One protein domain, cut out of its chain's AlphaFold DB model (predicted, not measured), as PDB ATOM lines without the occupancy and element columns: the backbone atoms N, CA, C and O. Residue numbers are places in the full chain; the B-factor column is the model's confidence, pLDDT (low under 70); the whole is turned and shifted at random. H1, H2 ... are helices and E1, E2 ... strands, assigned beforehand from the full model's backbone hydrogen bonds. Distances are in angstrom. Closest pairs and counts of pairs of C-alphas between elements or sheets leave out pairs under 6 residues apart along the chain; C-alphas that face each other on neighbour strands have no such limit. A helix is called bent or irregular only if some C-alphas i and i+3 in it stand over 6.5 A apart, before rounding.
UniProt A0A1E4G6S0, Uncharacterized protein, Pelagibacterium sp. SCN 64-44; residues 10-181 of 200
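AT A GLANCE: This is residues 10 to 181 of the 200 residues of an uncharacterized protein of Pelagibacterium sp. SCN 64-44 (UniProt A0A1E4G6S0). A twisted sheet of three strands, E3 to E5, with H5 and H6a on one face forms a two-layered lobe towards one end of an elongated model, and the helical hairpin H1 and H2 makes the other end. Between them lie E1, H3, E2, H4 and loops, while the arm H6b extends beyond H6a at the lobe's end. The printed part has 172 residues, with six named helices and five named strands in the order H1 H2 E1 H3 E2 H4 H5 E3 E4 E5 H6, a mixed class. The antiparallel sheet runs E3, E4, E5. The whole is compact, with a radius of gyration of the C-alphas of 17.9 A, and spans 58 by 36 by 31 A.

HOW THE PARTS SIT: H1, residues 15 to 25, and H2, residues 29 to 39, touch as a helical hairpin, opposite ways at a shallow tilt of 17 degrees; their closest C-alphas, of Leu 23 and Leu 32, are 6.7 A apart. Residues 47 to 48 of E1, residues 47 to 49, pair in parallel with residues 87 to 88. The closest C-alphas of E1 and H3, residues 52 to 59, are those of Phe 49 and Arg 55, 5.8 A. E2, residues 69 to 71, and H4, residues 73 to 78, meet only through their link. H5, residues 97 to 115, is close to H4 but not clearly touching, with C-alphas 73 and 103 at 7.6 A. H5 is on the sheet of E3, residues 120 to 127, E4, residues 130 to 137, and E5, residues 142 to 149; its closest C-alphas to E3 are those of Glu 112 and Leu 121, 6.8 A. This sheet is a meander, each strand the antiparallel neighbour of the one before: N 123 and O 134 are 2.8 A apart, N 133 and O 146 2.9 A, both within hydrogen-bond range. H6, residues 158 to 181, was assigned as one helix by its hydrogen bonds but is bent, C-alphas 169 and 172 being 6.9 A apart. Its arm H6a, residues 158 to 169, is on the sheet at a height of 8.7 A; the closest C-alphas to E4 are those of Tyr 132 and Ala 163, 6.7 A. The arm H6b, residues 172 to 181, is near H5. Every O i to N i+4 pair is within hydrogen-bond range in H2, H3, H4, H6a and H6b, against 4 of 7 in H1 and 12 of 15 in H5.

IN THESE COORDINATES: H1 begins at C-alpha 15, (-22.214, 37.510, -22.335), and measures 15.3 A. H5 measures 26.5 A, with a kink of 31 degrees near residue 104; E3, E4 and E5 measure 21.9, 22.6 and 20.5 A. H6b ends at C-alpha 181, (-59.873, 55.852, -9.896).

THE WHOLE: The C-alphas farthest apart, of Asn 27 and Phe 179, are 60.5 A apart. The printed part has no cut, and the link from H4 to H5, 18 residues, is long. The mean pLDDT of the printed part is 70.6, and residues 10 to 45 are among those under 70.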
ATOM      1  N   PHE A  10     -33.862  30.772 -15.937       39.16
ATOM      2  CA  PHE A  10     -33.558  31.851 -16.860       39.16
ATOM      3  C   PHE A  10     -32.280  31.524 -17.620       39.16
ATOM      4  O   PHE A  10     -31.243  31.199 -17.049       39.16
ATOM      5  N   THR A  11     -32.302  31.663 -18.938       37.72
ATOM      6  CA  THR A  11     -31.059  31.711 -19.706       37.72
ATOM      7  C   THR A  11     -30.418  33.077 -19.512       37.72
ATOM      8  O   THR A  11     -30.678  34.011 -20.266       37.72
ATOM      9  N   ARG A  12     -29.557  33.206 -18.501       35.72
ATOM     10  CA  ARG A  12     -28.576  34.288 -18.478       35.72
ATOM     11  C   ARG A  12     -27.458  33.874 -19.424       35.72
ATOM     12  O   ARG A  12     -26.675  32.985 -19.104       35.72
ATOM     13  N   VAL A  13     -27.393  34.482 -20.605       36.72
ATOM     14  CA  VAL A  13     -26.193  34.337 -21.428       36.72
ATOM     15  C   VAL A  13     -25.044  34.904 -20.591       36.72
ATOM     16  O   VAL A  13     -25.097  36.045 -20.124       36.72
ATOM     17  N   GLY A  14     -24.013  34.102 -20.343       37.12
ATOM     18  CA  GLY A  14     -22.727  34.597 -19.864       37.12
ATOM     19  C   GLY A  14     -22.082  35.451 -20.955       37.12
ATOM     20  O   GLY A  14     -21.112  35.029 -21.573       37.12
ATOM     21  N   ILE A  15     -22.644  36.633 -21.234       38.94
ATOM     22  CA  ILE A  15     -22.214  37.510 -22.335       38.94
ATOM     23  C   ILE A  15     -20.808  38.062 -22.065       38.94
ATOM     24  O   ILE A  15     -20.077  38.359 -22.998       38.94
ATOM     25  N   ALA A  16     -20.356  38.149 -20.811       34.78
ATOM     26  CA  ALA A  16     -19.125  38.879 -20.507       34.78
ATOM     27  C   ALA A  16     -17.821  38.059 -20.614       34.78
ATOM     28  O   ALA A  16     -16.780  38.632 -20.922       34.78
ATOM     29  N   SER A  17     -17.833  36.745 -20.375       35.06
ATOM     30  CA  SER A  17     -16.594  35.943 -20.303       35.06
ATOM     31  C   SER A  17     -16.314  35.115 -21.560       35.06
ATOM     32  O   SER A  17     -15.151  34.912 -21.903       35.06
ATOM     33  N   SER A  18     -17.352  34.686 -22.284       35.56
ATOM     34  CA  SER A  18     -17.218  33.858 -23.496       35.56
ATOM     35  C   SER A  18     -17.250  34.667 -24.792       35.56
ATOM     36  O   SER A  18     -16.670  34.226 -25.781       35.56
ATOM     37  N   ALA A  19     -17.876  35.853 -24.798       38.75
ATOM     38  CA  ALA A  19     -17.904  36.710 -25.983       38.75
ATOM     39  C   ALA A  19     -16.489  37.121 -26.397       38.75
ATOM     40  O   ALA A  19     -16.188  37.116 -27.579       38.75
ATOM     41  N   TYR A  20     -15.579  37.358 -25.446       38.66
ATOM     42  CA  TYR A  20     -14.181  37.652 -25.765       38.66
ATOM     43  C   TYR A  20     -13.493  36.491 -26.504       38.66
ATOM     44  O   TYR A  20     -12.766  36.717 -27.464       38.66
ATOM     45  N   THR A  21     -13.749  35.242 -26.104       42.31
ATOM     46  CA  THR A  21     -13.123  34.048 -26.699       42.31
ATOM     47  C   THR A  21     -13.761  33.656 -28.037       42.31
ATOM     48  O   THR A  21     -13.051  33.227 -28.941       42.31
ATOM     49  N   LEU A  22     -15.080  33.831 -28.186       38.59
ATOM     50  CA  LEU A  22     -15.813  33.586 -29.436       38.59
ATOM     51  C   LEU A  22     -15.535  34.678 -30.484       38.59
ATOM     52  O   LEU A  22     -15.249  34.351 -31.633       38.59
ATOM     53  N   LEU A  23     -15.507  35.955 -30.082       39.34
ATOM     54  CA  LEU A  23     -15.102  37.077 -30.944       39.34
ATOM     55  C   LEU A  23     -13.618  37.001 -31.329       39.34
ATOM     56  O   LEU A  23     -13.248  37.435 -32.412       39.34
ATOM     57  N   ALA A  24     -12.763  36.426 -30.476       43.72
ATOM     58  CA  ALA A  24     -11.354  36.196 -30.800       43.72
ATOM     59  C   ALA A  24     -11.123  35.005 -31.752       43.72
ATOM     60  O   ALA A  24     -10.059  34.926 -32.367       43.72
ATOM     61  N   ALA A  25     -12.076  34.071 -31.859       41.97
ATOM     62  CA  ALA A  25     -11.964  32.878 -32.704       41.97
ATOM     63  C   ALA A  25     -12.601  33.050 -34.096       41.97
ATOM     64  O   ALA A  25     -12.138  32.431 -35.055       41.97
ATOM     65  N   ALA A  26     -13.626  33.897 -34.226       43.75
ATOM     66  CA  ALA A  26     -14.320  34.148 -35.485       43.75
ATOM     67  C   ALA A  26     -13.546  35.162 -36.357       43.75
ATOM     68  O   ALA A  26     -13.812  36.354 -36.374       43.75
ATOM     69  N   ASN A  27     -12.545  34.677 -37.094       46.25
ATOM     70  CA  ASN A  27     -11.738  35.474 -38.033       46.25
ATOM     71  C   ASN A  27     -12.369  35.601 -39.442       46.25
ATOM     72  O   ASN A  27     -11.654  35.836 -40.418       46.25
ATOM     73  N   GLN A  28     -13.686  35.417 -39.578       51.50
ATOM     74  CA  GLN A  28     -14.428  35.604 -40.831       51.50
ATOM     75  C   GLN A  28     -15.766  36.297 -40.538       51.50
ATOM     76  O   GLN A  28     -16.497  35.868 -39.646       51.50
ATOM     77  N   ASP A  29     -16.062  37.371 -41.279       50.84
ATOM     78  CA  ASP A  29     -17.180  38.294 -41.014       50.84
ATOM     79  C   ASP A  29     -18.548  37.591 -40.907       50.84
ATOM     80  O   ASP A  29     -19.355  37.945 -40.048       50.84
ATOM     81  N   ASP A  30     -18.797  36.550 -41.708       51.16
ATOM     82  CA  ASP A  30     -20.094  35.858 -41.736       51.16
ATOM     83  C   ASP A  30     -20.340  34.979 -40.493       51.16
ATOM     84  O   ASP A  30     -21.453  34.939 -39.961       51.16
ATOM     85  N   GLU A  31     -19.305  34.307 -39.974       44.47
ATOM     86  CA  GLU A  31     -19.409  33.493 -38.752       44.47
ATOM     87  C   GLU A  31     -19.470  34.369 -37.496       44.47
ATOM     88  O   GLU A  31     -20.147  34.021 -36.529       44.47
ATOM     89  N   LEU A  32     -18.808  35.530 -37.518       43.97
ATOM     90  CA  LEU A  32     -18.866  36.506 -36.434       43.97
ATOM     91  C   LEU A  32     -20.241  37.184 -36.381       43.97
ATOM     92  O   LEU A  32     -20.757  37.384 -35.285       43.97
ATOM     93  N   SER A  33     -20.870  37.450 -37.531       44.50
ATOM     94  CA  SER A  33     -22.247  37.959 -37.599       44.50
ATOM     95  C   SER A  33     -23.256  36.930 -37.094       44.50
ATOM     96  O   SER A  33     -24.070  37.273 -36.251       44.50
ATOM     97  N   GLN A  34     -23.159  35.657 -37.496       44.75
ATOM     98  CA  GLN A  34     -24.043  34.607 -36.964       44.75
ATOM     99  C   GLN A  34     -23.810  34.334 -35.477       44.75
ATOM    100  O   GLN A  34     -24.764  34.122 -34.735       44.75
ATOM    101  N   ALA A  35     -22.560  34.356 -35.010       42.50
ATOM    102  CA  ALA A  35     -22.252  34.216 -33.591       42.50
ATOM    103  C   ALA A  35     -22.746  35.427 -32.791       42.50
ATOM    104  O   ALA A  35     -23.260  35.249 -31.692       42.50
ATOM    105  N   CYS A  36     -22.642  36.640 -33.337       39.44
ATOM    106  CA  CYS A  36     -23.212  37.842 -32.739       39.44
ATOM    107  C   CYS A  36     -24.738  37.853 -32.809       39.44
ATOM    108  O   CYS A  36     -25.333  38.279 -31.845       39.44
ATOM    109  N   GLU A  37     -25.395  37.347 -33.849       42.00
ATOM    110  CA  GLU A  37     -26.861  37.194 -33.906       42.00
ATOM    111  C   GLU A  37     -27.359  36.091 -32.962       42.00
ATOM    112  O   GLU A  37     -28.429  36.206 -32.370       42.00
ATOM    113  N   ALA A  38     -26.565  35.035 -32.769       39.44
ATOM    114  CA  ALA A  38     -26.842  33.976 -31.806       39.44
ATOM    115  C   ALA A  38     -26.571  34.407 -30.349       39.44
ATOM    116  O   ALA A  38     -27.249  33.933 -29.437       39.44
ATOM    117  N   LEU A  39     -25.583  35.286 -30.110       37.62
ATOM    118  CA  LEU A  39     -25.226  35.832 -28.787       37.62
ATOM    119  C   LEU A  39     -26.052  37.068 -28.415       37.62
ATOM    120  O   LEU A  39     -26.516  37.187 -27.285       37.62
ATOM    121  N   ALA A  40     -26.224  37.975 -29.364       35.78
ATOM    122  CA  ALA A  40     -27.137  39.104 -29.347       35.78
ATOM    123  C   ALA A  40     -28.445  38.686 -30.009       35.78
ATOM    124  O   ALA A  40     -28.928  39.404 -30.884       35.78
ATOM    125  N   GLY A  41     -28.986  37.530 -29.576       38.38
ATOM    126  CA  GLY A  41     -30.378  37.155 -29.803       38.38
ATOM    127  C   GLY A  41     -31.188  38.436 -29.758       38.38
ATOM    128  O   GLY A  41     -31.187  39.125 -28.737       38.38
ATOM    129  N   THR A  42     -31.640  38.805 -30.953       37.47
ATOM    130  CA  THR A  42     -32.007  40.155 -31.378       37.47
ATOM    131  C   THR A  42     -32.678  40.918 -30.254       37.47
ATOM    132  O   THR A  42     -33.616  40.375 -29.686       37.47
ATOM    133  N   ASP A  43     -32.156  42.107 -29.936       35.97
ATOM    134  CA  ASP A  43     -32.642  43.042 -28.914       35.97
ATOM    135  C   ASP A  43     -34.007  42.655 -28.308       35.97
ATOM    136  O   ASP A  43     -35.033  42.747 -28.981       35.97
ATOM    137  N   PHE A  44     -33.982  42.288 -27.015       48.53
ATOM    138  CA  PHE A  44     -35.123  41.886 -26.174       48.53
ATOM    139  C   PHE A  44     -35.646  40.492 -26.588       48.53
ATOM    140  O   PHE A  44     -36.062  40.274 -27.708       48.53
ATOM    141  N   TYR A  45     -35.586  39.424 -25.793       56.56
ATOM    142  CA  TYR A  45     -36.195  39.237 -24.481       56.56
ATOM    143  C   TYR A  45     -35.542  38.001 -23.844       56.56
ATOM    144  O   TYR A  45     -35.574  36.918 -24.431       56.56
ATOM    145  N   ALA A  46     -34.977  38.107 -22.639       73.38
ATOM    146  CA  ALA A  46     -34.614  36.897 -21.904       73.38
ATOM    147  C   ALA A  46     -35.876  36.027 -21.715       73.38
ATOM    148  O   ALA A  46     -36.904  36.503 -21.228       73.38
ATOM    149  N   GLU A  47     -35.818  34.772 -22.160       81.06
ATOM    150  CA  GLU A  47     -36.960  33.858 -22.124       81.06
ATOM    151  C   GLU A  47     -37.030  33.127 -20.776       81.06
ATOM    152  O   GLU A  47     -36.041  32.568 -20.289       81.06
ATOM    153  N   ALA A  48     -38.217  33.118 -20.174       84.62
ATOM    154  CA  ALA A  48     -38.492  32.397 -18.942       84.62
ATOM    155  C   ALA A  48     -39.095  31.019 -19.234       84.62
ATOM    156  O   ALA A  48     -40.101  30.895 -19.940       84.62
ATOM    157  N   PHE A  49     -38.511  29.994 -18.614       85.12
ATOM    158  CA  PHE A  49     -38.984  28.613 -18.655       85.12
ATOM    159  C   PHE A  49     -39.147  28.071 -17.236       85.12
ATOM    160  O   PHE A  49     -38.450  28.494 -16.310       85.12
ATOM    161  N   LEU A  50     -40.060  27.116 -17.052       84.38
ATOM    162  CA  LEU A  50     -40.257  26.497 -15.740       84.38
ATOM    163  C   LEU A  50     -39.176  25.457 -15.434       84.38
ATOM    164  O   LEU A  50     -38.831  25.259 -14.277       84.38
ATOM    165  N   THR A  51     -38.652  24.774 -16.454       84.06
ATOM    166  CA  THR A  51     -37.650  23.712 -16.291       84.06
ATOM    167  C   THR A  51     -36.616  23.727 -17.414       84.06
ATOM    168  O   THR A  51     -36.902  24.172 -18.526       84.06
ATOM    169  N   GLN A  52     -35.429  23.159 -17.177       82.25
ATOM    170  CA  GLN A  52     -34.436  22.969 -18.243       82.25
ATOM    171  C   GLN A  52     -34.980  22.099 -19.383       82.25
ATOM    172  O   GLN A  52     -34.765  22.412 -20.545       82.25
ATOM    173  N   SER A  53     -35.737  21.046 -19.069       84.06
ATOM    174  CA  SER A  53     -36.320  20.167 -20.085       84.06
ATOM    175  C   SER A  53     -37.312  20.897 -20.994       84.06
ATOM    176  O   SER A  53     -37.302  20.668 -22.199       84.06
ATOM    177  N   SER A  54     -38.134  21.797 -20.443       80.94
ATOM    178  CA  SER A  54     -39.061  22.620 -21.236       80.94
ATOM    179  C   SER A  54     -38.331  23.584 -22.170       80.94
ATOM    180  O   SER A  54     -38.679  23.706 -23.344       80.94
ATOM    181  N   ARG A  55     -37.256  24.198 -21.667       84.62
ATOM    182  CA  ARG A  55     -36.363  25.046 -22.446       84.62
ATOM    183  C   ARG A  55     -35.709  24.248 -23.562       84.62
ATOM    184  O   ARG A  55     -35.749  24.671 -24.707       84.62
ATOM    185  N   ASP A  56     -35.129  23.093 -23.253       81.94
ATOM    186  CA  ASP A  56     -34.428  22.272 -24.241       81.94
ATOM    187  C   ASP A  56     -35.384  21.724 -25.310       81.94
ATOM    188  O   ASP A  56     -34.993  21.586 -26.466       81.94
ATOM    189  N   ALA A  57     -36.649  21.468 -24.965       80.25
ATOM    190  CA  ALA A  57     -37.672  21.097 -25.940       80.25
ATOM    191  C   ALA A  57     -38.021  22.248 -26.904       80.25
ATOM    192  O   ALA A  57     -38.289  21.994 -28.076       80.25
ATOM    193  N   ALA A  58     -38.004  23.499 -26.430       74.69
ATOM    194  CA  ALA A  58     -38.364  24.682 -27.219       74.69
ATOM    195  C   ALA A  58     -37.183  25.321 -27.977       74.69
ATOM    196  O   ALA A  58     -37.358  25.887 -29.061       74.69
ATOM    197  N   LEU A  59     -35.981  25.275 -27.397       75.00
ATOM    198  CA  LEU A  59     -34.775  25.942 -27.900       75.00
ATOM    199  C   LEU A  59     -33.694  24.961 -28.382       75.00
ATOM    200  O   LEU A  59     -32.701  25.391 -28.964       75.00
ATOM    201  N   GLY A  60     -33.847  23.663 -28.117       74.88
ATOM    202  CA  GLY A  60     -32.762  22.694 -28.232       74.88
ATOM    203  C   GLY A  60     -31.830  22.720 -27.020       74.88
ATOM    204  O   GLY A  60     -31.895  23.607 -26.165       74.88
ATOM    205  N   GLN A  61     -30.948  21.725 -26.939       71.81
ATOM    206  CA  GLN A  61     -29.980  21.633 -25.849       71.81
ATOM    207  C   GLN A  61     -29.022  22.822 -25.855       71.81
ATOM    208  O   GLN A  61     -28.536  23.259 -26.900       71.81
ATOM    209  N   VAL A  62     -28.721  23.322 -24.660       67.00
ATOM    210  CA  VAL A  62     -27.665  24.313 -24.459       67.00
ATOM    211  C   VAL A  62     -26.333  23.735 -24.981       67.00
ATOM    212  O   VAL A  62     -25.968  22.625 -24.583       67.00
ATOM    213  N   PRO A  63     -25.579  24.446 -25.841       60.84
ATOM    214  CA  PRO A  63     -24.232  24.024 -26.221       60.84
ATOM    215  C   PRO A  63     -23.358  23.820 -24.979       60.84
ATOM    216  O   PRO A  63     -23.429  24.616 -24.052       60.84
ATOM    217  N   GLY A  64     -22.478  22.813 -24.959       56.97
ATOM    218  CA  GLY A  64     -21.719  22.429 -23.752       56.97
ATOM    219  C   GLY A  64     -20.765  23.484 -23.159       56.97
ATOM    220  O   GLY A  64     -20.154  23.230 -22.127       56.97
ATOM    221  N   HIS A  65     -20.617  24.646 -23.799       58.44
ATOM    222  CA  HIS A  65     -19.862  25.801 -23.300       58.44
ATOM    223  C   HIS A  65     -20.758  26.917 -22.724       58.44
ATOM    224  O   HIS A  65     -20.251  27.961 -22.315       58.44
ATOM    225  N   LEU A  66     -22.079  26.720 -22.712       50.62
ATOM    226  CA  LEU A  66     -23.072  27.599 -22.104       50.62
ATOM    227  C   LEU A  66     -23.801  26.829 -20.995       50.62
ATOM    228  O   LEU A  66     -24.028  25.625 -21.101       50.62
ATOM    229  N   GLU A  67     -24.175  27.528 -19.926       61.66
ATOM    230  CA  GLU A  67     -24.886  26.941 -18.790       61.66
ATOM    231  C   GLU A  67     -26.306  27.503 -18.704       61.66
ATOM    232  O   GLU A  67     -26.538  28.699 -18.889       61.66
ATOM    233  N   PHE A  68     -27.266  26.626 -18.416       66.12
ATOM    234  CA  PHE A  68     -28.619  27.023 -18.058       66.12
ATOM    235  C   PHE A  68     -28.721  27.175 -16.543       66.12
ATOM    236  O   PHE A  68     -28.646  26.188 -15.816       66.12
ATOM    237  N   VAL A  69     -28.906  28.408 -16.073       66.50
ATOM    238  CA  VAL A  69     -28.889  28.719 -14.642       66.50
ATOM    239  C   VAL A  69     -30.318  28.987 -14.149       66.50
ATOM    240  O   VAL A  69     -30.960  29.928 -14.615       66.50
ATOM    241  N   PRO A  70     -30.859  28.192 -13.206       67.31
ATOM    242  CA  PRO A  70     -32.094  28.556 -12.520       67.31
ATOM    243  C   PRO A  70     -31.956  29.928 -11.863       67.31
ATOM    244  O   PRO A  70     -30.942  30.191 -11.223       67.31
ATOM    245  N   ALA A  71     -32.981  30.767 -11.949       65.81
ATOM    246  CA  ALA A  71     -33.061  31.954 -11.108       65.81
ATOM    247  C   ALA A  71     -34.527  32.229 -10.765       65.81
ATOM    248  O   ALA A  71     -35.447  31.850 -11.478       65.81
ATOM    249  N   SER A  72     -34.765  32.872  -9.640       71.50
ATOM    250  CA  SER A  72     -36.078  33.332  -9.205       71.50
ATOM    251  C   SER A  72     -36.378  34.719  -9.775       71.50
ATOM    252  O   SER A  72     -35.474  35.466 -10.146       71.50
ATOM    253  N   ALA A  73     -37.654  35.109  -9.803       69.19
ATOM    254  CA  ALA A  73     -38.038  36.459 -10.226       69.19
ATOM    255  C   ALA A  73     -37.350  37.548  -9.377       69.19
ATOM    256  O   ALA A  73     -36.949  38.584  -9.896       69.19
ATOM    257  N   ALA A  74     -37.148  37.287  -8.081       67.19
ATOM    258  CA  ALA A  74     -36.420  38.182  -7.186       67.19
ATOM    259  C   ALA A  74     -34.943  38.342  -7.577       67.19
ATOM    260  O   ALA A  74     -34.419  39.449  -7.518       67.19
ATOM    261  N   GLU A  75     -34.276  37.265  -7.998       68.12
ATOM    262  CA  GLU A  75     -32.882  37.323  -8.460       68.12
ATOM    263  C   GLU A  75     -32.744  38.069  -9.791       68.12
ATOM    264  O   GLU A  75     -31.770  38.793  -9.976       68.12
ATOM    265  N   VAL A  76     -33.732  37.953 -10.686       68.12
ATOM    266  CA  VAL A  76     -33.777  38.737 -11.934       68.12
ATOM    267  C   VAL A  76     -33.882  40.232 -11.638       68.12
ATOM    268  O   VAL A  76     -33.077  41.013 -12.144       68.12
ATOM    269  N   VAL A  77     -34.809  40.623 -10.759       62.38
ATOM    270  CA  VAL A  77     -34.978  42.025 -10.340       62.38
ATOM    271  C   VAL A  77     -33.739  42.541  -9.607       62.38
ATOM    272  O   VAL A  77     -33.302  43.660  -9.853       62.38
ATOM    273  N   ALA A  78     -33.136  41.731  -8.731       62.28
ATOM    274  CA  ALA A  78     -31.910  42.093  -8.018       62.28
ATOM    275  C   ALA A  78     -30.703  42.268  -8.955       62.28
ATOM    276  O   ALA A  78     -29.765  42.986  -8.621       62.28
ATOM    277  N   ALA A  79     -30.732  41.632 -10.127       65.75
ATOM    278  CA  ALA A  79     -29.772  41.847 -11.201       65.75
ATOM    279  C   ALA A  79     -30.121  43.057 -12.093       65.75
ATOM    280  O   ALA A  79     -29.527  43.201 -13.160       65.75
ATOM    281  N   GLU A  80     -31.074  43.894 -11.665       70.31
ATOM    282  CA  GLU A  80     -31.562  45.087 -12.366       70.31
ATOM    283  C   GLU A  80     -32.166  44.788 -13.748       70.31
ATOM    284  O   GLU A  80     -32.246  45.668 -14.605       70.31
ATOM    285  N   TYR A  81     -32.621  43.548 -13.975       73.94
ATOM    286  CA  TYR A  81     -33.331  43.197 -15.199       73.94
ATOM    287  C   TYR A  81     -34.854  43.327 -14.992       73.94
ATOM    288  O   TYR A  81     -35.404  42.698 -14.084       73.94
ATOM    289  N   PRO A  82     -35.552  44.116 -15.828       76.75
ATOM    290  CA  PRO A  82     -36.993  44.331 -15.713       76.75
ATOM    291  C   PRO A  82     -37.797  43.075 -16.074       76.75
ATOM    292  O   PRO A  82     -37.632  42.508 -17.159       76.75
ATOM    293  N   LEU A  83     -38.695  42.648 -15.181       78.94
ATOM    294  CA  LEU A  83     -39.526  41.453 -15.388       78.94
ATOM    295  C   LEU A  83     -40.506  41.627 -16.552       78.94
ATOM    296  O   LEU A  83     -40.794  40.665 -17.255       78.94
ATOM    297  N   GLU A  84     -40.979  42.847 -16.781       84.62
ATOM    298  CA  GLU A  84     -41.854  43.219 -17.890       84.62
ATOM    299  C   GLU A  84     -41.196  43.047 -19.268       84.62
ATOM    300  O   GLU A  84     -41.896  42.924 -20.266       84.62
ATOM    301  N   LYS A  85     -39.857  42.968 -19.332       82.00
ATOM    302  CA  LYS A  85     -39.107  42.687 -20.569       82.00
ATOM    303  C   LYS A  85     -38.693  41.222 -20.705       82.00
ATOM    304  O   LYS A  85     -37.803  40.906 -21.501       82.00
ATOM    305  N   LEU A  86     -39.257  40.322 -19.904       82.56
ATOM    306  CA  LEU A  86     -39.055  38.886 -20.074       82.56
ATOM    307  C   LEU A  86     -40.071  38.309 -21.055       82.56
ATOM    308  O   LEU A  86     -41.264  38.597 -20.983       82.56
ATOM    309  N   ALA A  87     -39.599  37.424 -21.927       85.69
ATOM    310  CA  ALA A  87     -40.468  36.639 -22.787       85.69
ATOM    311  C   ALA A  87     -41.001  35.417 -22.039       85.69
ATOM    312  O   ALA A  87     -40.295  34.760 -21.269       85.69
ATOM    313  N   ILE A  88     -42.250  35.069 -22.323       89.62
ATOM    314  CA  ILE A  88     -42.843  33.807 -21.903       89.62
ATOM    315  C   ILE A  88     -42.440  32.763 -22.945       89.62
ATOM    316  O   ILE A  88     -42.996  32.733 -24.041       89.62
ATOM    317  N   GLY A  89     -41.466  31.919 -22.605       86.44
ATOM    318  CA  GLY A  89     -40.980  30.853 -23.483       86.44
ATOM    319  C   GLY A  89     -42.073  29.879 -23.951       86.44
ATOM    320  O   GLY A  89     -42.228  29.678 -25.154       86.44
ATOM    321  N   PRO A  90     -42.875  29.273 -23.052       87.38
ATOM    322  CA  PRO A  90     -43.926  28.341 -23.461       87.38
ATOM    323  C   PRO A  90     -45.065  29.020 -24.243       87.38
ATOM    324  O   PRO A  90     -45.511  30.110 -23.892       87.38
ATOM    325  N   GLY A  91     -45.602  28.334 -25.259       88.44
ATOM    326  CA  GLY A  91     -46.830  28.744 -25.956       88.44
ATOM    327  C   GLY A  91     -48.098  28.529 -25.125       88.44
ATOM    328  O   GLY A  91     -48.089  27.759 -24.168       88.44
ATOM    329  N   LEU A  92     -49.206  29.172 -25.514       90.12
ATOM    330  CA  LEU A  92     -50.473  29.184 -24.763       90.12
ATOM    331  C   LEU A  92     -50.988  27.783 -24.378       90.12
ATOM    332  O   LEU A  92     -51.540  27.605 -23.293       90.12
ATOM    333  N   LEU A  93     -50.817  26.791 -25.257       88.69
ATOM    334  CA  LEU A  93     -51.289  25.419 -25.035       88.69
ATOM    335  C   LEU A  93     -50.350  24.579 -24.153       88.69
ATOM    336  O   LEU A  93     -50.701  23.463 -23.767       88.69
ATOM    337  N   SER A  94     -49.166  25.096 -23.815       88.62
ATOM    338  CA  SER A  94     -48.226  24.412 -22.932       88.62
ATOM    339  C   SER A  94     -48.757  24.372 -21.492       88.62
ATOM    340  O   SER A  94     -49.209  25.398 -20.973       88.62
ATOM    341  N   PRO A  95     -48.637  23.234 -20.780       87.31
ATOM    342  CA  PRO A  95     -49.060  23.123 -19.381       87.31
ATOM    343  C   PRO A  95     -48.307  24.075 -18.437       87.31
ATOM    344  O   PRO A  95     -48.771  24.362 -17.332       87.31
ATOM    345  N   GLU A  96     -47.149  24.583 -18.859       87.75
ATOM    346  CA  GLU A  96     -46.310  25.485 -18.069       87.75
ATOM    347  C   GLU A  96     -46.643  26.965 -18.289       87.75
ATOM    348  O   GLU A  96     -46.281  27.805 -17.461       87.75
ATOM    349  N   PHE A  97     -47.374  27.297 -19.361       90.88
ATOM    350  CA  PHE A  97     -47.682  28.676 -19.738       90.88
ATOM    351  C   PHE A  97     -48.327  29.459 -18.599       90.88
ATOM    352  O   PHE A  97     -47.896  30.565 -18.273       90.88
ATOM    353  N   GLY A  98     -49.326  28.870 -17.938       90.62
ATOM    354  CA  GLY A  98     -50.027  29.513 -16.828       90.62
ATOM    355  C   GLY A  98     -49.108  29.862 -15.653       90.62
ATOM    356  O   GLY A  98     -49.310  30.884 -15.005       90.62
ATOM    357  N   GLN A  99     -48.077  29.052 -15.395       88.94
ATOM    358  CA  GLN A  99     -47.143  29.287 -14.292       88.94
ATOM    359  C   GLN A  99     -46.184  30.431 -14.625       88.94
ATOM    360  O   GLN A  99     -46.073  31.376 -13.848       88.94
ATOM    361  N   VAL A 100     -45.570  30.403 -15.812       88.06
ATOM    362  CA  VAL A 100     -44.630  31.445 -16.255       88.06
ATOM    363  C   VAL A 100     -45.343  32.792 -16.447       88.06
ATOM    364  O   VAL A 100     -44.920  33.816 -15.908       88.06
ATOM    365  N   SER A 101     -46.484  32.794 -17.143       92.00
ATOM    366  CA  SER A 101     -47.269  34.011 -17.402       92.00
ATOM    367  C   SER A 101     -47.822  34.657 -16.128       92.00
ATOM    368  O   SER A 101     -47.957  35.879 -16.074       92.00
ATOM    369  N   SER A 102     -48.092  33.877 -15.073       90.81
ATOM    370  CA  SER A 102     -48.566  34.418 -13.790       90.81
ATOM    371  C   SER A 102     -47.551  35.310 -13.073       90.81
ATOM    372  O   SER A 102     -47.947  36.055 -12.178       90.81
ATOM    373  N   ILE A 103     -46.276  35.248 -13.468       86.94
ATOM    374  CA  ILE A 103     -45.184  36.034 -12.887       86.94
ATOM    375  C   ILE A 103     -44.872  37.252 -13.762       86.94
ATOM    376  O   ILE A 103     -44.714  38.349 -13.237       86.94
ATOM    377  N   ILE A 104     -44.842  37.080 -15.087       89.06
ATOM    378  CA  ILE A 104     -44.447  38.136 -16.035       89.06
ATOM    379  C   ILE A 104     -45.591  39.119 -16.323       89.06
ATOM    380  O   ILE A 104     -45.395  40.330 -16.254       89.06
ATOM    381  N   LEU A 105     -46.804  38.634 -16.617       92.44
ATOM    382  CA  LEU A 105     -47.904  39.505 -17.061       92.44
ATOM    383  C   LEU A 105     -48.349  40.552 -16.022       92.44
ATOM    384  O   LEU A 105     -48.729  41.647 -16.436       92.44
ATOM    385  N   PRO A 106     -48.325  40.279 -14.700       90.94
ATOM    386  CA  PRO A 106     -48.556  41.325 -13.708       90.94
ATOM    387  C   PRO A 106     -47.523  42.455 -13.776       90.94
ATOM    388  O   PRO A 106     -47.924  43.611 -13.730       90.94
ATOM    389  N   ALA A 107     -46.236  42.137 -13.957       87.06
ATOM    390  CA  ALA A 107     -45.176  43.143 -14.068       87.06
ATOM    391  C   ALA A 107     -45.340  44.012 -15.325       87.06
ATOM    392  O   ALA A 107     -45.211  45.230 -15.244       87.06
ATOM    393  N   VAL A 108     -45.717  43.408 -16.463       89.31
ATOM    394  CA  VAL A 108     -46.063  44.157 -17.690       89.31
ATOM    395  C   VAL A 108     -47.195  45.143 -17.421       89.31
ATOM    396  O   VAL A 108     -47.098  46.318 -17.763       89.31
ATOM    397  N   LEU A 109     -48.267  44.678 -16.775       88.06
ATOM    398  CA  LEU A 109     -49.407  45.533 -16.464       88.06
ATOM    399  C   LEU A 109     -49.019  46.692 -15.538       88.06
ATOM    400  O   LEU A 109     -49.451  47.814 -15.775       88.06
ATOM    401  N   GLU A 110     -48.242  46.429 -14.488       85.81
ATOM    402  CA  GLU A 110     -47.796  47.451 -13.532       85.81
ATOM    403  C   GLU A 110     -46.909  48.510 -14.205       85.81
ATOM    404  O   GLU A 110     -47.194  49.699 -14.073       85.81
ATOM    405  N   SER A 111     -45.927  48.088 -15.008       84.50
ATOM    406  CA  SER A 111     -45.041  48.995 -15.756       84.50
ATOM    407  C   SER A 111     -45.816  49.947 -16.674       84.50
ATOM    408  O   SER A 111     -45.574  51.156 -16.694       84.50
ATOM    409  N   GLU A 112     -46.788  49.419 -17.417       83.06
ATOM    410  CA  GLU A 112     -47.567  50.228 -18.357       83.06
ATOM    411  C   GLU A 112     -48.543  51.171 -17.646       83.06
ATOM    412  O   GLU A 112     -48.784  52.287 -18.108       83.06
ATOM    413  N   LEU A 113     -49.074  50.776 -16.485       77.75
ATOM    414  CA  LEU A 113     -49.908  51.656 -15.666       77.75
ATOM    415  C   LEU A 113     -49.121  52.839 -15.100       77.75
ATOM    416  O   LEU A 113     -49.654  53.950 -15.085       77.75
ATOM    417  N   ASP A 114     -47.875  52.623 -14.684       68.62
ATOM    418  CA  ASP A 114     -47.005  53.686 -14.173       68.62
ATOM    419  C   ASP A 114     -46.633  54.702 -15.267       68.62
ATOM    420  O   ASP A 114     -46.471  55.895 -14.994       68.62
ATOM    421  N   CYS A 115     -46.564  54.254 -16.524       63.28
ATOM    422  CA  CYS A 115     -46.262  55.100 -17.681       63.28
ATOM    423  C   CYS A 115     -47.504  55.776 -18.298       63.28
ATOM    424  O   CYS A 115     -47.382  56.750 -19.049       63.28
ATOM    425  N   CYS A 116     -48.714  55.295 -17.998       61.72
ATOM    426  CA  CYS A 116     -49.935  55.738 -18.665       61.72
ATOM    427  C   CYS A 116     -50.540  57.019 -18.074       61.72
ATOM    428  O   CYS A 116     -51.415  56.993 -17.210       61.72
ATOM    429  N   SER A 117     -50.197  58.168 -18.661       58.09
ATOM    430  CA  SER A 117     -50.988  59.406 -18.525       58.09
ATOM    431  C   SER A 117     -52.130  59.524 -19.555       58.09
ATOM    432  O   SER A 117     -52.931  60.459 -19.489       58.09
ATOM    433  N   GLY A 118     -52.210  58.600 -20.524       62.69
ATOM    434  CA  GLY A 118     -53.096  58.651 -21.698       62.69
ATOM    435  C   GLY A 118     -54.447  57.935 -21.555       62.69
ATOM    436  O   GLY A 118     -54.769  57.348 -20.521       62.69
ATOM    437  N   SER A 119     -55.282  58.014 -22.598       71.25
ATOM    438  CA  SER A 119     -56.585  57.323 -22.711       71.25
ATOM    439  C   SER A 119     -56.484  55.855 -23.140       71.25
ATOM    440  O   SER A 119     -57.492  55.146 -23.128       71.25
ATOM    441  N   GLU A 120     -55.287  55.419 -23.519       80.00
ATOM    442  CA  GLU A 120     -54.989  54.100 -24.068       80.00
ATOM    443  C   GLU A 120     -53.796  53.502 -23.322       80.00
ATOM    444  O   GLU A 120     -52.949  54.231 -22.804       80.00
ATOM    445  N   LEU A 121     -53.783  52.178 -23.249       82.56
ATOM    446  CA  LEU A 121     -52.721  51.354 -22.699       82.56
ATOM    447  C   LEU A 121     -52.130  50.543 -23.846       82.56
ATOM    448  O   LEU A 121     -52.875  49.882 -24.578       82.56
ATOM    449  N   HIS A 122     -50.810  50.563 -23.965       86.19
ATOM    450  CA  HIS A 122     -50.084  49.731 -24.911       86.19
ATOM    451  C   HIS A 122     -49.417  48.610 -24.131       86.19
ATOM    452  O   HIS A 122     -48.718  48.857 -23.164       86.19
ATOM    453  N   LEU A 123     -49.683  47.371 -24.515       87.31
ATOM    454  CA  LEU A 123     -49.097  46.197 -23.893       87.31
ATOM    455  C   LEU A 123     -48.166  45.554 -24.909       87.31
ATOM    456  O   LEU A 123     -48.610  45.205 -26.005       87.31
ATOM    457  N   ASP A 124     -46.908  45.388 -24.521       88.44
ATOM    458  CA  ASP A 124     -45.903  44.647 -25.274       88.44
ATOM    459  C   ASP A 124     -45.581  43.355 -24.520       88.44
ATOM    460  O   ASP A 124     -45.095  43.379 -23.389       88.44
ATOM    461  N   VAL A 125     -45.934  42.215 -25.115       90.56
ATOM    462  CA  VAL A 125     -45.711  40.898 -24.516       90.56
ATOM    463  C   VAL A 125     -45.166  39.949 -25.566       90.56
ATOM    464  O   VAL A 125     -45.811  39.702 -26.583       90.56
ATOM    465  N   THR A 126     -44.040  39.314 -25.264       88.44
ATOM    466  CA  THR A 126     -43.498  38.233 -26.089       88.44
ATOM    467  C   THR A 126     -43.899  36.878 -25.520       88.44
ATOM    468  O   THR A 126     -43.586  36.555 -24.372       88.44
ATOM    469  N   VAL A 127     -44.579  36.065 -26.331       89.56
ATOM    470  CA  VAL A 127     -44.973  34.687 -25.999       89.56
ATOM    471  C   VAL A 127     -44.518  33.757 -27.110       89.56
ATOM    472  O   VAL A 127     -44.864  33.983 -28.268       89.56
ATOM    473  N   ASN A 128     -43.784  32.700 -26.758       86.44
ATOM    474  CA  ASN A 128     -43.280  31.697 -27.697       86.44
ATOM    475  C   ASN A 128     -42.625  32.343 -28.930       86.44
ATOM    476  O   ASN A 128     -42.967  32.037 -30.070       86.44
ATOM    477  N   ARG A 129     -41.739  33.315 -28.669       81.38
ATOM    478  CA  ARG A 129     -41.004  34.099 -29.678       81.38
ATOM    479  C   ARG A 129     -41.870  34.856 -30.684       81.38
ATOM    480  O   ARG A 129     -41.400  35.227 -31.756       81.38
ATOM    481  N   VAL A 130     -43.119  35.135 -30.332       83.75
ATOM    482  CA  VAL A 130     -43.973  36.067 -31.060       83.75
ATOM    483  C   VAL A 130     -44.248  37.252 -30.159       83.75
ATOM    484  O   VAL A 130     -44.735  37.093 -29.039       83.75
ATOM    485  N   GLN A 131     -43.911  38.438 -30.650       86.75
ATOM    486  CA  GLN A 131     -44.225  39.689 -29.986       86.75
ATOM    487  C   GLN A 131     -45.679  40.048 -30.274       86.75
ATOM    488  O   GLN A 131     -46.101  40.047 -31.431       86.75
ATOM    489  N   TYR A 132     -46.434  40.366 -29.232       89.56
ATOM    490  CA  TYR A 132     -47.811  40.833 -29.308       89.56
ATOM    491  C   TYR A 132     -47.869  42.269 -28.807       89.56
ATOM    492  O   TYR A 132     -47.601  42.532 -27.638       89.56
ATOM    493  N   LEU A 133     -48.280  43.177 -29.691       89.75
ATOM    494  CA  LEU A 133     -48.573  44.561 -29.341       89.75
ATOM    495  C   LEU A 133     -50.087  44.723 -29.280       89.75
ATOM    496  O   LEU A 133     -50.772  44.664 -30.309       89.75
ATOM    497  N   ILE A 134     -50.612  44.897 -28.071       89.44
ATOM    498  CA  ILE A 134     -52.047  44.993 -27.800       89.44
ATOM    499  C   ILE A 134     -52.341  46.399 -27.300       89.44
ATOM    500  O   ILE A 134     -51.808  46.826 -26.281       89.44
ATOM    501  N   THR A 135     -53.224  47.111 -27.994       89.06
ATOM    502  CA  THR A 135     -53.715  48.411 -27.527       89.06
ATOM    503  C   THR A 135     -55.102  48.245 -26.933       89.06
ATOM    504  O   THR A 135     -56.003  47.671 -27.557       89.06
ATOM    505  N   MET A 136     -55.282  48.748 -25.715       87.25
ATOM    506  CA  MET A 136     -56.546  48.704 -24.990       87.25
ATOM    507  C   MET A 136     -56.954  50.104 -24.545       87.25
ATOM    508  O   MET A 136     -56.123  50.899 -24.122       87.25
ATOM    509  N   ASN A 137     -58.252  50.388 -24.561       84.88
ATOM    510  CA  ASN A 137     -58.768  51.605 -23.942       84.88
ATOM    511  C   ASN A 137     -58.893  51.448 -22.411       84.88
ATOM    512  O   ASN A 137     -58.784  50.349 -21.859       84.88
ATOM    513  N   ARG A 138     -59.188  52.551 -21.710       77.62
ATOM    514  CA  ARG A 138     -59.385  52.560 -20.244       77.62
ATOM    515  C   ARG A 138     -60.517  51.658 -19.737       77.62
ATOM    516  O   ARG A 138     -60.468  51.213 -18.594       77.62
ATOM    517  N   ASP A 139     -61.497  51.335 -20.578       78.88
ATOM    518  CA  ASP A 139     -62.576  50.394 -20.248       78.88
ATOM    519  C   ASP A 139     -62.150  48.923 -20.426       78.88
ATOM    520  O   ASP A 139     -62.965  47.994 -20.322       78.88
ATOM    521  N   GLY A 140     -60.866  48.689 -20.714       78.25
ATOM    522  CA  GLY A 140     -60.295  47.376 -20.961       78.25
ATOM    523  C   GLY A 140     -60.834  46.733 -22.237       78.25
ATOM    524  O   GLY A 140     -60.875  45.509 -22.321       78.25
ATOM    525  N   GLN A 141     -61.319  47.502 -23.210       84.00
ATOM    526  CA  GLN A 141     -61.660  46.978 -24.532       84.00
ATOM    527  C   GLN A 141     -60.431  47.043 -25.438       84.00
ATOM    528  O   GLN A 141     -59.768  48.075 -25.527       84.00
ATOM    529  N   MET A 142     -60.146  45.933 -26.114       84.62
ATOM    530  CA  MET A 142     -59.085  45.844 -27.112       84.62
ATOM    531  C   MET A 142     -59.457  46.689 -28.337       84.62
ATOM    532  O   MET A 142     -60.522  46.489 -28.920       84.62
ATOM    533  N   GLN A 143     -58.591  47.629 -28.712       86.31
ATOM    534  CA  GLN A 143     -58.760  48.479 -29.893       86.31
ATOM    535  C   GLN A 143     -58.012  47.915 -31.098       86.31
ATOM    536  O   GLN A 143     -58.544  47.901 -32.206       86.31
ATOM    537  N   SER A 144     -56.787  47.440 -30.885       85.31
ATOM    538  CA  SER A 144     -55.962  46.858 -31.935       85.31
ATOM    539  C   SER A 144     -55.028  45.802 -31.365       85.31
ATOM    540  O   SER A 144     -54.634  45.860 -30.197       85.31
ATOM    541  N   THR A 145     -54.666  44.856 -32.227       86.94
ATOM    542  CA  THR A 145     -53.618  43.882 -31.948       86.94
ATOM    543  C   THR A 145     -52.781  43.685 -33.193       86.94
ATOM    544  O   THR A 145     -53.317  43.519 -34.289       86.94
ATOM    545  N   SER A 146     -51.470  43.681 -33.009       85.38
ATOM    546  CA  SER A 146     -50.509  43.249 -34.017       85.38
ATOM    547  C   SER A 146     -49.590  42.201 -33.409       85.38
ATOM    548  O   SER A 146     -49.392  42.173 -32.193       85.38
ATOM    549  N   CYS A 147     -49.091  41.298 -34.246       85.44
ATOM    550  CA  CYS A 147     -48.144  40.286 -33.817       85.44
ATOM    551  C   CYS A 147     -47.047  40.107 -34.858       85.44
ATOM    552  O   CYS A 147     -47.307  40.185 -36.061       85.44
ATOM    553  N   TYR A 148     -45.829  39.896 -34.372       81.31
ATOM    554  CA  TYR A 148     -44.630  39.782 -35.190       81.31
ATOM    555  C   TYR A 148     -43.815  38.596 -34.674       81.31
ATOM    556  O   TYR A 148     -43.482  38.568 -33.485       81.31
ATOM    557  N   PRO A 149     -43.517  37.591 -35.511       74.69
ATOM    558  CA  PRO A 149     -42.624  36.525 -35.099       74.69
ATOM    559  C   PRO A 149     -41.205  37.103 -35.011       74.69
ATOM    560  O   PRO A 149     -40.759  37.809 -35.914       74.69
ATOM    561  N   LEU A 150     -40.500  36.833 -33.912       67.38
ATOM    562  CA  LEU A 150     -39.136  37.335 -33.689       67.38
ATOM    563  C   LEU A 150     -38.095  36.582 -34.531       67.38
ATOM    564  O   LEU A 150     -36.977  37.052 -34.730       67.38
ATOM    565  N   HIS A 151     -38.468  35.425 -35.076       63.88
ATOM    566  CA  HIS A 151     -37.685  34.677 -36.054       63.88
ATOM    567  C   HIS A 151     -38.513  34.428 -37.314       63.88
ATOM    568  O   HIS A 151     -39.729  34.592 -37.296       63.88
ATOM    569  N   GLN A 152     -37.867  34.008 -38.407       50.91
ATOM    570  CA  GLN A 152     -38.516  33.625 -39.672       50.91
ATOM    571  C   GLN A 152     -39.350  32.328 -39.541       50.91
ATOM    572  O   GLN A 152     -39.170  31.379 -40.299       50.91
ATOM    573  N   GLN A 153     -40.235  32.252 -38.549       54.31
ATOM    574  CA  GLN A 153     -41.279  31.243 -38.457       54.31
ATOM    575  C   GLN A 153     -42.530  31.767 -39.163       54.31
ATOM    576  O   GLN A 153     -42.898  32.935 -39.018       54.31
ATOM    577  N   GLU A 154     -43.175  30.901 -39.945       54.03
ATOM    578  CA  GLU A 154     -44.512  31.186 -40.456       54.03
ATOM    579  C   GLU A 154     -45.471  31.323 -39.271       54.03
ATOM    580  O   GLU A 154     -45.457  30.510 -38.348       54.03
ATOM    581  N   LEU A 155     -46.275  32.386 -39.284       60.28
ATOM    582  CA  LEU A 155     -47.296  32.606 -38.268       60.28
ATOM    583  C   LEU A 155     -48.393  31.537 -38.431       60.28
ATOM    584  O   LEU A 155     -49.150  31.575 -39.402       60.28
ATOM    585  N   GLU A 156     -48.493  30.600 -37.489       60.41
ATOM    586  CA  GLU A 156     -49.548  29.582 -37.441       60.41
ATOM    587  C   GLU A 156     -50.876  30.153 -36.883       60.41
ATOM    588  O   GLU A 156     -50.938  31.244 -36.312       60.41
ATOM    589  N   GLU A 157     -51.989  29.420 -37.007       62.38
ATOM    590  CA  GLU A 157     -53.311  29.856 -36.502       62.38
ATOM    591  C   GLU A 157     -53.338  30.153 -34.980       62.38
ATOM    592  O   GLU A 157     -54.229  30.853 -34.487       62.38
ATOM    593  N   GLU A 158     -52.344  29.679 -34.218       69.12
ATOM    594  CA  GLU A 158     -52.238  29.848 -32.763       69.12
ATOM    595  C   GLU A 158     -52.061  31.307 -32.293       69.12
ATOM    596  O   GLU A 158     -52.403  31.639 -31.149       69.12
ATOM    597  N   HIS A 159     -51.592  32.218 -33.152       76.88
ATOM    598  CA  HIS A 159     -51.291  33.596 -32.739       76.88
ATOM    599  C   HIS A 159     -52.540  34.413 -32.418       76.88
ATOM    600  O   HIS A 159     -52.570  35.142 -31.425       76.88
ATOM    601  N   TRP A 160     -53.617  34.244 -33.189       79.94
ATOM    602  CA  TRP A 160     -54.882  34.928 -32.908       79.94
ATOM    603  C   TRP A 160     -55.510  34.462 -31.594       79.94
ATOM    604  O   TRP A 160     -56.078  35.268 -30.854       79.94
ATOM    605  N   SER A 161     -55.360  33.174 -31.273       87.31
ATOM    606  CA  SER A 161     -55.808  32.611 -29.997       87.31
ATOM    607  C   SER A 161     -55.022  33.196 -28.823       87.31
ATOM    608  O   SER A 161     -55.619  33.580 -27.818       87.31
ATOM    609  N   THR A 162     -53.703  33.348 -28.975       90.56
ATOM    610  CA  THR A 162     -52.825  33.951 -27.956       90.56
ATOM    611  C   THR A 162     -53.120  35.434 -27.750       90.56
ATOM    612  O   THR A 162     -53.342  35.864 -26.620       90.56
ATOM    613  N   ALA A 163     -53.228  36.204 -28.835       87.69
ATOM    614  CA  ALA A 163     -53.618  37.612 -28.808       87.69
ATOM    615  C   ALA A 163     -54.948  37.835 -28.073       87.69
ATOM    616  O   ALA A 163     -55.057  38.696 -27.196       87.69
ATOM    617  N   ARG A 164     -55.964  37.029 -28.404       88.19
ATOM    618  CA  ARG A 164     -57.276  37.100 -27.758       88.19
ATOM    619  C   ARG A 164     -57.201  36.733 -26.280       88.19
ATOM    620  O   ARG A 164     -57.789  37.427 -25.457       88.19
ATOM    621  N   TRP A 165     -56.463  35.678 -25.946       92.62
ATOM    622  CA  TRP A 165     -56.273  35.268 -24.560       92.62
ATOM    623  C   TRP A 165     -55.596  36.366 -23.730       92.62
ATOM    624  O   TRP A 165     -56.040  36.648 -22.619       92.62
ATOM    625  N   LEU A 166     -54.574  37.033 -24.276       91.88
ATOM    626  CA  LEU A 166     -53.910  38.160 -23.616       91.88
ATOM    627  C   LEU A 166     -54.896  39.313 -23.381       91.88
ATOM    628  O   LEU A 166     -54.992  39.824 -22.265       91.88
ATOM    629  N   ALA A 167     -55.699  39.678 -24.381       87.38
ATOM    630  CA  ALA A 167     -56.727  40.704 -24.215       87.38
ATOM    631  C   ALA A 167     -57.749  40.339 -23.119       87.38
ATOM    632  O   ALA A 167     -58.076  41.177 -22.273       87.38
ATOM    633  N   ASP A 168     -58.201  39.083 -23.079       89.69
ATOM    634  CA  ASP A 168     -59.105  38.570 -22.043       89.69
ATOM    635  C   ASP A 168     -58.435  38.520 -20.657       89.69
ATOM    636  O   ASP A 168     -59.097  38.718 -19.633       89.69
ATOM    637  N   TYR A 169     -57.116  38.314 -20.595       91.31
ATOM    638  CA  TYR A 169     -56.340  38.384 -19.359       91.31
ATOM    639  C   TYR A 169     -56.281  39.819 -18.810       91.31
ATOM    640  O   TYR A 169     -56.526  40.036 -17.615       91.31
ATOM    641  N   PHE A 170     -55.980  40.811 -19.648       88.62
ATOM    642  CA  PHE A 170     -55.784  42.194 -19.204       88.62
ATOM    643  C   PHE A 170     -57.101  42.963 -19.010       88.62
ATOM    644  O   PHE A 170     -57.222  43.743 -18.060       88.62
ATOM    645  N   SER A 171     -58.130  42.697 -19.825       85.69
ATOM    646  CA  SER A 171     -59.401  43.443 -19.826       85.69
ATOM    647  C   SER A 171     -60.058  43.577 -18.439       85.69
ATOM    648  O   SER A 171     -60.345  44.702 -18.010       85.69
ATOM    649  N   PRO A 172     -60.260  42.493 -17.659       83.38
ATOM    650  CA  PRO A 172     -60.914  42.596 -16.357       83.38
ATOM    651  C   PRO A 172     -60.058  43.329 -15.323       83.38
ATOM    652  O   PRO A 172     -60.600  43.955 -14.409       83.38
ATOM    653  N   ARG A 173     -58.728  43.236 -15.442       82.56
ATOM    654  CA  ARG A 173     -57.773  43.871 -14.526       82.56
ATOM    655  C   ARG A 173     -57.783  45.386 -14.715       82.56
ATOM    656  O   ARG A 173     -57.905  46.107 -13.730       82.56
ATOM    657  N   LEU A 174     -57.817  45.849 -15.964       76.62
ATOM    658  CA  LEU A 174     -57.937  47.271 -16.297       76.62
ATOM    659  C   LEU A 174     -59.268  47.872 -15.860       76.62
ATOM    660  O   LEU A 174     -59.285  48.917 -15.211       76.62
ATOM    661  N   ARG A 175     -60.384  47.174 -16.110       75.94
ATOM    662  CA  ARG A 175     -61.704  47.635 -15.648       75.94
ATOM    663  C   ARG A 175     -61.721  47.872 -14.147       75.94
ATOM    664  O   ARG A 175     -62.196  48.909 -13.694       75.94
ATOM    665  N   ARG A 176     -61.183  46.933 -13.360       70.19
ATOM    666  CA  ARG A 176     -61.116  47.087 -11.898       70.19
ATOM    667  C   ARG A 176     -60.363  48.354 -11.506       70.19
ATOM    668  O   ARG A 176     -60.842  49.064 -10.630       70.19
ATOM    669  N   LEU A 177     -59.255  48.668 -12.168       67.31
ATOM    670  CA  LEU A 177     -58.454  49.858 -11.877       67.31
ATOM    671  C   LEU A 177     -59.176  51.159 -12.263       67.31
ATOM    672  O   LEU A 177     -59.235  52.084 -11.449       67.31
ATOM    673  N   ALA A 178     -59.838  51.197 -13.425       61.88
ATOM    674  CA  ALA A 178     -60.668  52.331 -13.839       61.88
ATOM    675  C   ALA A 178     -61.793  52.626 -12.824       61.88
ATOM    676  O   ALA A 178     -62.011  53.777 -12.441       61.88
ATOM    677  N   PHE A 179     -62.452  51.587 -12.295       49.75
ATOM    678  CA  PHE A 179     -63.490  51.741 -11.267       49.75
ATOM    679  C   PHE A 179     -62.965  52.275  -9.921       49.75
ATOM    680  O   PHE A 179     -63.724  52.919  -9.192       49.75
ATOM    681  N   HIS A 180     -61.696  52.038  -9.572       51.50
ATOM    682  CA  HIS A 180     -61.113  52.553  -8.325       51.50
ATOM    683  C   HIS A 180     -60.687  54.020  -8.454       51.50
ATOM    684  O   HIS A 180     -60.903  54.787  -7.516       51.50
ATOM    685  N   SER A 181     -60.201  54.443  -9.628       50.00
ATOM    686  CA  SER A 181     -59.873  55.852  -9.896       50.00
ATOM    687  C   SER A 181     -61.100  56.775  -9.878       50.00
ATOM    688  O   SER A 181     -60.988  57.938  -9.495       50.00
TER     689      SER A 181